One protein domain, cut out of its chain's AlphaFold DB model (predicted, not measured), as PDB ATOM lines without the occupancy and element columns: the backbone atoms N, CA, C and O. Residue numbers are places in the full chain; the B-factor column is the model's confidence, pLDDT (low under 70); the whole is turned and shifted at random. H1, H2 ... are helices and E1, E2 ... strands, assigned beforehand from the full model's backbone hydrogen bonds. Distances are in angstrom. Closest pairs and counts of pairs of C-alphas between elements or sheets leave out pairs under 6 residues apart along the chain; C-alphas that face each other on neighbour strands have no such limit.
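This is residues 3 to 83 of the 343 residues of an uncharacterized protein of Fischerella thermalis CCMEE 5273 (UniProt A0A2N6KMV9). The domain has little regular structure: the small helix H1 packs on a hairpin of E1 and E2, while H2 and H3 sit among winding loops away from that hairpin, H3 farthest out. The 81 printed residues, only 26 of them in named elements, run H1, H2, H3, E1, E2; the class is mixed, the two-stranded sheet antiparallel. The whole is compact, radius of gyration of the C-alphas 13.0 A, spanning 33 by 27 by 27 A.

The closest C-alphas of H1, residues 12 to 17, and E2, residues 78 to 82, are those of His 13 and Ile 81, 5.8 A apart. E1, residues 67 to 71, forms an antiparallel hairpin with E2 at 148 degrees; N 68 and O 81, 2.9 A apart, are within hydrogen-bond range. H2, residues 28 to 31, and H3, residues 49 to 54, are apart. Every O i to N i+4 pair is within range in H1 and H3; H2 is too short for one.

H1, 8.7 A long, begins at C-alpha 12 (-23.264, 3.647, 97.729). H2 measures 6.0 A, H3 8.7 A, E1 and E2 13.2 A each. E2 ends at C-alpha 82 (-23.072, 9.404, 91.037).

The printed part has no cut. The links H2 to H3 and H3 to E1 are long, 17 and 12 residues. No printed residue is under 70 in pLDDT.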
ATOM      1  N   LYS A   3     -19.620  12.356 107.503       92.94
ATOM      2  CA  LYS A   3     -19.743  11.197 108.389       92.94
ATOM      3  C   LYS A   3     -21.031  10.453 108.071       92.94
ATOM      4  O   LYS A   3     -22.130  10.987 108.219       92.94
ATOM      5  N   HIS A   4     -20.879   9.209 107.643       90.00
ATOM      6  CA  HIS A   4     -22.000   8.319 107.400       90.00
ATOM      7  C   HIS A   4     -22.698   7.941 108.718       90.00
ATOM      8  O   HIS A   4     -22.036   7.661 109.720       90.00
ATOM      9  N   GLY A   5     -24.033   7.973 108.721       86.88
ATOM     10  CA  GLY A   5     -24.868   7.565 109.858       86.88
ATOM     11  C   GLY A   5     -25.287   6.094 109.807       86.88
ATOM     12  O   GLY A   5     -24.912   5.361 108.907       86.88
ATOM     13  N   ASN A   6     -26.121   5.653 110.747       85.19
ATOM     14  CA  ASN A   6     -26.561   4.253 110.863       85.19
ATOM     15  C   ASN A   6     -27.803   3.916 110.006       85.19
ATOM     16  O   ASN A   6     -28.775   3.330 110.494       85.19
ATOM     17  N   SER A   7     -27.821   4.330 108.737       80.94
ATOM     18  CA  SER A   7     -28.891   3.932 107.809       80.94
ATOM     19  C   SER A   7     -28.823   2.417 107.558       80.94
ATOM     20  O   SER A   7     -27.748   1.901 107.274       80.94
ATOM     21  N   ARG A   8     -29.961   1.708 107.659       78.75
ATOM     22  CA  ARG A   8     -30.034   0.240 107.481       78.75
ATOM     23  C   ARG A   8     -29.606  -0.201 106.077       78.75
ATOM     24  O   ARG A   8     -28.944  -1.220 105.938       78.75
ATOM     25  N   GLU A   9     -29.955   0.599 105.074       82.75
ATOM     26  CA  GLU A   9     -29.582   0.409 103.670       82.75
ATOM     27  C   GLU A   9     -28.848   1.667 103.182       82.75
ATOM     28  O   GLU A   9     -29.461   2.621 102.689       82.75
ATOM     29  N   PRO A  10     -27.532   1.756 103.426       82.62
ATOM     30  CA  PRO A  10     -26.766   2.938 103.076       82.62
ATOM     31  C   PRO A  10     -26.525   3.007 101.564       82.62
ATOM     32  O   PRO A  10     -26.005   2.072 100.958       82.62
ATOM     33  N   ARG A  11     -26.876   4.143 100.947       86.56
ATOM     34  CA  ARG A  11     -26.626   4.385  99.517       86.56
ATOM     35  C   ARG A  11     -25.117   4.314  99.224       86.56
ATOM     36  O   ARG A  11     -24.348   4.898  99.998       86.56
ATOM     37  N   PRO A  12     -24.681   3.717  98.098       86.88
ATOM     38  CA  PRO A  12     -23.264   3.647  97.729       86.88
ATOM     39  C   PRO A  12     -22.559   5.009  97.747       86.88
ATOM     40  O   PRO A  12     -21.472   5.124  98.304       86.88
ATOM     41  N   HIS A  13     -23.221   6.071  97.266       85.12
ATOM     42  CA  HIS A  13     -22.691   7.439  97.321       85.12
ATOM     43  C   HIS A  13     -22.372   7.913  98.749       85.12
ATOM     44  O   HIS A  13     -21.353   8.557  98.983       85.12
ATOM     45  N   HIS A  14     -23.191   7.550  99.741       88.25
ATOM     46  CA  HIS A  14     -22.982   7.970 101.130       88.25
ATOM     47  C   HIS A  14     -21.834   7.209 101.794       88.25
ATOM     48  O   HIS A  14     -21.117   7.780 102.617       88.25
ATOM     49  N   LEU A  15     -21.676   5.928 101.447       88.81
ATOM     50  CA  LEU A  15     -20.548   5.110 101.883       88.81
ATOM     51  C   LEU A  15     -19.246   5.622 101.271       88.81
ATOM     52  O   LEU A  15     -18.258   5.773 101.986       88.81
ATOM     53  N   ALA A  16     -19.280   5.958  99.981       88.94
ATOM     54  CA  ALA A  16     -18.149   6.513  99.251       88.94
ATOM     55  C   ALA A  16     -17.673   7.860  99.809       88.94
ATOM     56  O   ALA A  16     -16.486   8.172  99.749       88.94
ATOM     57  N   MET A  17     -18.578   8.632 100.409       89.19
ATOM     58  CA  MET A  17     -18.263   9.907 101.053       89.19
ATOM     59  C   MET A  17     -17.764   9.771 102.496       89.19
ATOM     60  O   MET A  17     -17.199  10.721 103.042       89.19
ATOM     61  N   ASN A  18     -17.950   8.619 103.145       91.75
ATOM     62  CA  ASN A  18     -17.658   8.479 104.565       91.75
ATOM     63  C   ASN A  18     -16.178   8.739 104.889       91.75
ATOM     64  O   ASN A  18     -15.288   8.010 104.464       91.75
ATOM     65  N   GLY A  19     -15.926   9.759 105.708       91.38
ATOM     66  CA  GLY A  19     -14.594  10.122 106.172       91.38
ATOM     67  C   GLY A  19     -13.797  11.021 105.226       91.38
ATOM     68  O   GLY A  19     -12.689  11.396 105.623       91.38
ATOM     69  N   ARG A  20     -14.342  11.392 104.059       92.75
ATOM     70  CA  ARG A  20     -13.725  12.351 103.130       92.75
ATOM     71  C   ARG A  20     -13.824  13.778 103.665       92.75
ATOM     72  O   ARG A  20     -14.786  14.152 104.359       92.75
ATOM     73  N   ILE A  21     -12.804  14.579 103.380       95.25
ATOM     74  CA  ILE A  21     -12.657  15.943 103.891       95.25
ATOM     75  C   ILE A  21     -12.486  16.885 102.707       95.25
ATOM     76  O   ILE A  21     -11.508  16.765 101.988       95.25
ATOM     77  N   PHE A  22     -13.394  17.845 102.547       94.69
ATOM     78  CA  PHE A  22     -13.302  18.887 101.519       94.69
ATOM     79  C   PHE A  22     -13.162  20.271 102.167       94.69
ATOM     80  O   PHE A  22     -13.521  20.420 103.347       94.69
ATOM     81  N   PRO A  23     -12.681  21.291 101.429       94.38
ATOM     82  CA  PRO A  23     -12.634  22.663 101.918       94.38
ATOM     83  C   PRO A  23     -14.015  23.135 102.383       94.38
ATOM     84  O   PRO A  23     -15.032  22.837 101.762       94.38
ATOM     85  N   ALA A  24     -14.063  23.878 103.490       88.25
ATOM     86  CA  ALA A  24     -15.331  24.288 104.105       88.25
ATOM     87  C   ALA A  24     -16.159  25.248 103.229       88.25
ATOM     88  O   ALA A  24     -17.381  25.267 103.333       88.25
ATOM     89  N   LEU A  25     -15.490  26.034 102.380       87.62
ATOM     90  CA  LEU A  25     -16.105  27.014 101.477       87.62
ATOM     91  C   LEU A  25     -16.214  26.508 100.032       87.62
ATOM     92  O   LEU A  25     -16.435  27.298  99.121       87.62
ATOM     93  N   ASP A  26     -16.023  25.208  99.809       91.50
ATOM     94  CA  ASP A  26     -16.148  24.634  98.476       91.50
ATOM     95  C   ASP A  26     -17.613  24.697  97.980       91.50
ATOM     96  O   ASP A  26     -18.499  24.235  98.709       91.50
ATOM     97  N   PRO A  27     -17.890  25.202  96.758       88.81
ATOM     98  CA  PRO A  27     -19.244  25.246  96.192       88.81
ATOM     99  C   PRO A  27     -19.933  23.879  96.081       88.81
ATOM    100  O   PRO A  27     -21.155  23.809  96.030       88.81
ATOM    101  N   TRP A  28     -19.183  22.773  96.093       90.12
ATOM    102  CA  TRP A  28     -19.748  21.418  96.114       90.12
ATOM    103  C   TRP A  28     -20.706  21.202  97.293       90.12
ATOM    104  O   TRP A  28     -21.713  20.505  97.172       90.12
ATOM    105  N   TRP A  29     -20.438  21.847  98.432       89.38
ATOM    106  CA  TRP A  29     -21.324  21.785  99.590       89.38
ATOM    107  C   TRP A  29     -22.664  22.481  99.366       89.38
ATOM    108  O   TRP A  29     -23.556  22.264 100.171       89.38
ATOM    109  N   ASP A  30     -22.845  23.308  98.335       83.75
ATOM    110  CA  ASP A  30     -24.125  23.987  98.096       83.75
ATOM    111  C   ASP A  30     -25.216  23.018  97.637       83.75
ATOM    112  O   ASP A  30     -26.387  23.217  97.963       83.75
ATOM    113  N   THR A  31     -24.833  21.950  96.936       85.69
ATOM    114  CA  THR A  31     -25.753  20.921  96.439       85.69
ATOM    115  C   THR A  31     -25.601  19.598  97.174       85.69
ATOM    116  O   THR A  31     -26.582  18.879  97.314       85.69
ATOM    117  N   ASN A  32     -24.406  19.275  97.678       88.25
ATOM    118  CA  ASN A  32     -24.087  17.939  98.183       88.25
ATOM    119  C   ASN A  32     -23.882  17.927  99.709       88.25
ATOM    120  O   ASN A  32     -23.054  17.179 100.217       88.25
ATOM    121  N   TYR A  33     -24.612  18.752 100.466       89.25
ATOM    122  CA  TYR A  33     -24.622  18.706 101.936       89.25
ATOM    123  C   TYR A  33     -25.711  17.736 102.435       89.25
ATOM    124  O   TYR A  33     -26.814  17.746 101.898       89.25
ATOM    125  N   PRO A  34     -25.461  16.891 103.454       88.50
ATOM    126  CA  PRO A  34     -26.477  15.972 103.955       88.50
ATOM    127  C   PRO A  34     -27.586  16.700 104.746       88.50
ATOM    128  O   PRO A  34     -27.303  17.697 105.410       88.50
ATOM    129  N   PRO A  35     -28.821  16.169 104.787       88.00
ATOM    130  CA  PRO A  35     -29.269  14.922 104.168       88.00
ATOM    131  C   PRO A  35     -29.373  15.017 102.640       88.00
ATOM    132  O   PRO A  35     -29.896  15.970 102.089       88.00
ATOM    133  N   SER A  36     -28.897  13.976 101.965       85.50
ATOM    134  CA  SER A  36     -28.802  13.872 100.501       85.50
ATOM    135  C   SER A  36     -29.839  12.914  99.899       85.50
ATOM    136  O   SER A  36     -29.638  12.377  98.813       85.50
ATOM    137  N   GLY A  37     -30.910  12.630 100.641       85.38
ATOM    138  CA  GLY A  37     -31.951  11.688 100.247       85.38
ATOM    139  C   GLY A  37     -32.832  11.256 101.413       85.38
ATOM    140  O   GLY A  37     -32.466  11.398 102.585       85.38
ATOM    141  N   TRP A  38     -33.987  10.672 101.095       82.81
ATOM    142  CA  TRP A  38     -34.944  10.217 102.104       82.81
ATOM    143  C   TRP A  38     -34.313   9.163 103.031       82.81
ATOM    144  O   TRP A  38     -33.610   8.253 102.572       82.81
ATOM    145  N   GLY A  39     -34.509   9.307 104.344       84.25
ATOM    146  CA  GLY A  39     -33.919   8.420 105.358       84.25
ATOM    147  C   GLY A  39     -32.390   8.520 105.514       84.25
ATOM    148  O   GLY A  39     -31.777   7.655 106.152       84.25
ATOM    149  N   CYS A  40     -31.744   9.540 104.931       86.94
ATOM    150  CA  CYS A  40     -30.316   9.789 105.121       86.94
ATOM    151  C   CYS A  40     -30.029  10.243 106.563       86.94
ATOM    152  O   CYS A  40     -30.621  11.201 107.049       86.94
ATOM    153  N   LYS A  41     -29.092   9.562 107.235       88.38
ATOM    154  CA  LYS A  41     -28.626   9.894 108.596       88.38
ATOM    155  C   LYS A  41     -27.181  10.407 108.632       88.38
ATOM    156  O   LYS A  41     -26.550  10.421 109.686       88.38
ATOM    157  N   CYS A  42     -26.618  10.733 107.472       91.50
ATOM    158  CA  CYS A  42     -25.270  11.284 107.374       91.50
ATOM    159  C   CYS A  42     -25.235  12.715 107.930       91.50
ATOM    160  O   CYS A  42     -26.245  13.412 107.919       91.50
ATOM    161  N   LEU A  43     -24.064  13.162 108.375       91.12
ATOM    162  CA  LEU A  43     -23.841  14.534 108.825       91.12
ATOM    163  C   LEU A  43     -22.477  15.051 108.368       91.12
ATOM    164  O   LEU A  43     -21.586  14.274 108.019       91.12
ATOM    165  N   VAL A  44     -22.296  16.366 108.416       92.50
ATOM    166  CA  VAL A  44     -20.993  17.004 108.221       92.50
ATOM    167  C   VAL A  44     -20.450  17.454 109.567       92.50
ATOM    168  O   VAL A  44     -21.136  18.096 110.354       92.50
ATOM    169  N   VAL A  45     -19.190  17.113 109.818       91.94
ATOM    170  CA  VAL A  45     -18.429  17.559 110.987       91.94
ATOM    171  C   VAL A  45     -17.407  18.592 110.525       91.94
ATOM    172  O   VAL A  45     -16.630  18.327 109.598       91.94
ATOM    173  N   SER A  46     -17.413  19.768 111.150       91.31
ATOM    174  CA  SER A  46     -16.376  20.783 110.966       91.31
ATOM    175  C   SER A  46     -15.081  20.326 111.642       91.31
ATOM    176  O   SER A  46     -15.098  19.797 112.749       91.31
ATOM    177  N   LEU A  47     -13.952  20.494 110.954       91.44
ATOM    178  CA  LEU A  47     -12.630  20.132 111.462       91.44
ATOM    179  C   LEU A  47     -11.709  21.342 111.351       91.44
ATOM    180  O   LEU A  47     -11.683  22.008 110.314       91.44
ATOM    181  N   SER A  48     -10.935  21.614 112.399       91.25
ATOM    182  CA  SER A  48      -9.831  22.568 112.317       91.25
ATOM    183  C   SER A  48      -8.628  21.942 111.599       91.25
ATOM    184  O   SER A  48      -8.509  20.720 111.507       91.25
ATOM    185  N   LYS A  49      -7.668  22.764 111.151       90.56
ATOM    186  CA  LYS A  49      -6.401  22.257 110.581       90.56
ATOM    187  C   LYS A  49      -5.670  21.304 111.541       90.56
ATOM    188  O   LYS A  49      -5.109  20.308 111.099       90.56
ATOM    189  N   ARG A  50      -5.719  21.583 112.851       92.25
ATOM    190  CA  ARG A  50      -5.122  20.727 113.890       92.25
ATOM    191  C   ARG A  50      -5.841  19.383 114.005       92.25
ATOM    192  O   ARG A  50      -5.182  18.372 114.204       92.25
ATOM    193  N   ASP A  51      -7.167  19.359 113.857       93.12
ATOM    194  CA  ASP A  51      -7.938  18.110 113.878       93.12
ATOM    195  C   ASP A  51      -7.589  17.222 112.690       93.12
ATOM    196  O   ASP A  51      -7.343  16.036 112.876       93.12
ATOM    197  N   VAL A  52      -7.501  17.810 111.494       93.06
ATOM    198  CA  VAL A  52      -7.109  17.099 110.269       93.06
ATOM    199  C   VAL A  52      -5.723  16.458 110.435       93.06
ATOM    200  O   VAL A  52      -5.577  15.259 110.204       93.06
ATOM    201  N   GLN A  53      -4.746  17.215 110.951       93.12
ATOM    202  CA  GLN A  53      -3.398  16.715 111.254       93.12
ATOM    203  C   GLN A  53      -3.400  15.611 112.320       93.12
ATOM    204  O   GLN A  53      -2.786  14.567 112.127       93.12
ATOM    205  N   ARG A  54      -4.121  15.807 113.432       93.69
ATOM    206  CA  ARG A  54      -4.241  14.816 114.517       93.69
ATOM    207  C   ARG A  54      -4.878  13.511 114.043       93.69
ATOM    208  O   ARG A  54      -4.555  12.448 114.559       93.69
ATOM    209  N   MET A  55      -5.789  13.595 113.080       91.75
ATOM    210  CA  MET A  55      -6.435  12.439 112.465       91.75
ATOM    211  C   MET A  55      -5.568  11.767 111.392       91.75
ATOM    212  O   MET A  55      -5.982  10.732 110.876       91.75
ATOM    213  N   GLY A  56      -4.411  12.341 111.037       93.44
ATOM    214  CA  GLY A  56      -3.548  11.836 109.966       93.44
ATOM    215  C   GLY A  56      -4.236  11.835 108.599       93.44
ATOM    216  O   GLY A  56      -3.992  10.942 107.793       93.44
ATOM    217  N   LYS A  57      -5.152  12.781 108.367       91.00
ATOM    218  CA  LYS A  57      -5.908  12.910 107.115       91.00
ATOM    219  C   LYS A  57      -5.474  14.147 106.342       91.00
ATOM    220  O   LYS A  57      -4.884  15.063 106.907       91.00
ATOM    221  N   GLU A  58      -5.846  14.198 105.072       91.69
ATOM    222  CA  GLU A  58      -5.644  15.356 104.204       91.69
ATOM    223  C   GLU A  58      -6.988  15.922 103.734       91.69
ATOM    224  O   GLU A  58      -8.026  15.259 103.814       91.69
ATOM    225  N   VAL A  59      -6.973  17.183 103.302       92.69
ATOM    226  CA  VAL A  59      -8.129  17.814 102.658       92.69
ATOM    227  C   VAL A  59      -8.048  17.506 101.168       92.69
ATOM    228  O   VAL A  59      -7.072  17.863 100.518       92.69
ATOM    229  N   GLU A  60      -9.073  16.847 100.646       92.88
ATOM    230  CA  GLU A  60      -9.210  16.463  99.244       92.88
ATOM    231  C   GLU A  60      -9.933  17.554  98.441       92.88
ATOM    232  O   GLU A  60     -10.721  18.332  98.988       92.88
ATOM    233  N   GLU A  61      -9.742  17.564  97.122       90.75
ATOM    234  CA  GLU A  61     -10.627  18.302  96.219       90.75
ATOM    235  C   GLU A  61     -11.989  17.602  96.108       90.75
ATOM    236  O   GLU A  61     -12.080  16.376  95.988       90.75
ATOM    237  N   ALA A  62     -13.067  18.387  96.150       90.75
ATOM    238  CA  ALA A  62     -14.411  17.850  95.995       90.75
ATOM    239  C   ALA A  62     -14.637  17.355  94.549       90.75
ATOM    240  O   ALA A  62     -14.213  18.032  93.606       90.75
ATOM    241  N   PRO A  63     -15.323  16.215  94.332       88.81
ATOM    242  CA  PRO A  63     -15.542  15.703  92.982       88.81
ATOM    243  C   PRO A  63     -16.339  16.694  92.121       88.81
ATOM    244  O   PRO A  63     -17.330  17.266  92.577       88.81
ATOM    245  N   ARG A  64     -15.917  16.894  90.865       85.50
ATOM    246  CA  ARG A  64     -16.534  17.866  89.939       85.50
ATOM    247  C   ARG A  64     -17.371  17.246  88.819       85.50
ATOM    248  O   ARG A  64     -18.260  17.915  88.314       85.50
ATOM    249  N   GLY A  65     -17.095  16.000  88.430       83.50
ATOM    250  CA  GLY A  65     -17.860  15.293  87.397       83.50
ATOM    251  C   GLY A  65     -19.199  14.757  87.908       83.50
ATOM    252  O   GLY A  65     -19.409  14.676  89.117       83.50
ATOM    253  N   GLU A  66     -20.079  14.342  86.991       82.44
ATOM    254  CA  GLU A  66     -21.361  13.683  87.313       82.44
ATOM    255  C   GLU A  66     -21.163  12.359  88.062       82.44
ATOM    256  O   GLU A  66     -21.998  11.951  88.869       82.44
ATOM    257  N   THR A  67     -20.037  11.687  87.817       88.06
ATOM    258  CA  THR A  67     -19.659  10.449  88.491       88.06
ATOM    259  C   THR A  67     -18.181  10.450  88.886       88.06
ATOM    260  O   THR A  67     -17.380  11.218  88.351       88.06
ATOM    261  N   TYR A  68     -17.817   9.593  89.840       84.25
ATOM    262  CA  TYR A  68     -16.431   9.287  90.192       84.25
ATOM    263  C   TYR A  68     -16.273   7.800  90.521       84.25
ATOM    264  O   TYR A  68     -17.218   7.143  90.963       84.25
ATOM    265  N   GLU A  69     -15.075   7.256  90.313       88.75
ATOM    266  CA  GLU A  69     -14.769   5.882  90.708       88.75
ATOM    267  C   GLU A  69     -14.489   5.798  92.209       88.75
ATOM    268  O   GLU A  69     -13.713   6.574  92.772       88.75
ATOM    269  N   TRP A  70     -15.111   4.825  92.865       87.81
ATOM    270  CA  TRP A  70     -14.899   4.517  94.270       87.81
ATOM    271  C   TRP A  70     -14.608   3.031  94.441       87.81
ATOM    272  O   TRP A  70     -15.338   2.171  93.948       87.81
ATOM    273  N   ARG A  71     -13.545   2.717  95.184       89.44
ATOM    274  CA  ARG A  71     -13.250   1.349  95.604       89.44
ATOM    275  C   ARG A  71     -13.961   1.065  96.920       89.44
ATOM    276  O   ARG A  71     -13.635   1.676  97.937       89.44
ATOM    277  N   ASN A  72     -14.887   0.112  96.916       82.81
ATOM    278  CA  ASN A  72     -15.573  -0.296  98.135       82.81
ATOM    279  C   ASN A  72     -14.560  -0.912  99.124       82.81
ATOM    280  O   ASN A  72     -13.923  -1.911  98.782       82.81
ATOM    281  N   PRO A  73     -14.397  -0.369 100.344       81.81
ATOM    282  CA  PRO A  73     -13.395  -0.853 101.293       81.81
ATOM    283  C   PRO A  73     -13.719  -2.238 101.872       81.81
ATOM    284  O   PRO A  73     -12.817  -2.906 102.363       81.81
ATOM    285  N   LEU A  74     -14.981  -2.682 101.817       82.06
ATOM    286  CA  LEU A  74     -15.403  -3.999 102.306       82.06
ATOM    287  C   LEU A  74     -15.193  -5.098 101.260       82.06
ATOM    288  O   LEU A  74     -14.862  -6.222 101.618       82.06
ATOM    289  N   THR A  75     -15.404  -4.789  99.977       85.81
ATOM    290  CA  THR A  75     -15.373  -5.793  98.895       85.81
ATOM    291  C   THR A  75     -14.175  -5.662  97.956       85.81
ATOM    292  O   THR A  75     -13.913  -6.564  97.167       85.81
ATOM    293  N   GLY A  76     -13.465  -4.532  97.982       87.38
ATOM    294  CA  GLY A  76     -12.360  -4.217  97.074       87.38
ATOM    295  C   GLY A  76     -12.773  -3.903  95.630       87.38
ATOM    296  O   GLY A  76     -11.908  -3.534  94.833       87.38
ATOM    297  N   GLN A  77     -14.059  -4.013  95.282       88.88
ATOM    298  CA  GLN A  77     -14.575  -3.771  93.931       88.88
ATOM    299  C   GLN A  77     -14.606  -2.275  93.593       88.88
ATOM    300  O   GLN A  77     -14.942  -1.448  94.444       88.88
ATOM    301  N   LEU A  78     -14.279  -1.939  92.343       89.94
ATOM    302  CA  LEU A  78     -14.469  -0.594  91.796       89.94
ATOM    303  C   LEU A  78     -15.934  -0.405  91.398       89.94
ATOM    304  O   LEU A  78     -16.523  -1.272  90.753       89.94
ATOM    305  N   GLN A  79     -16.517   0.719  91.802       88.19
ATOM    306  CA  GLN A  79     -17.880   1.118  91.470       88.19
ATOM    307  C   GLN A  79     -17.888   2.569  90.995       88.19
ATOM    308  O   GLN A  79     -17.232   3.429  91.583       88.19
ATOM    309  N   THR A  80     -18.662   2.850  89.952       91.06
ATOM    310  CA  THR A  80     -18.934   4.218  89.502       91.06
ATOM    311  C   THR A  80     -20.049   4.808  90.357       91.06
ATOM    312  O   THR A  80     -21.154   4.267  90.418       91.06
ATOM    313  N   ILE A  81     -19.760   5.913  91.034       89.44
ATOM    314  CA  ILE A  81     -20.668   6.571  91.966       89.44
ATOM    315  C   ILE A  81     -21.128   7.901  91.386       89.44
ATOM    316  O   ILE A  81     -20.309   8.720  90.982       89.44
ATOM    317  N   ARG A  82     -22.441   8.131  91.399       87.44
ATOM    318  CA  ARG A  82     -23.072   9.404  91.037       87.44
ATOM    319  C   ARG A  82     -22.734  10.479  92.081       87.44
ATOM    320  O   ARG A  82     -22.912  10.246  93.273       87.44
ATOM    321  N   ASN A  83     -22.247  11.633  91.641       84.81
ATOM    322  CA  ASN A  83     -21.789  12.754  92.469       84.81
ATOM    323  C   ASN A  83     -22.906  13.774  92.747       84.81
ATOM    324  O   ASN A  83     -22.723  14.986  92.639       84.81
TER     325      ASN A  83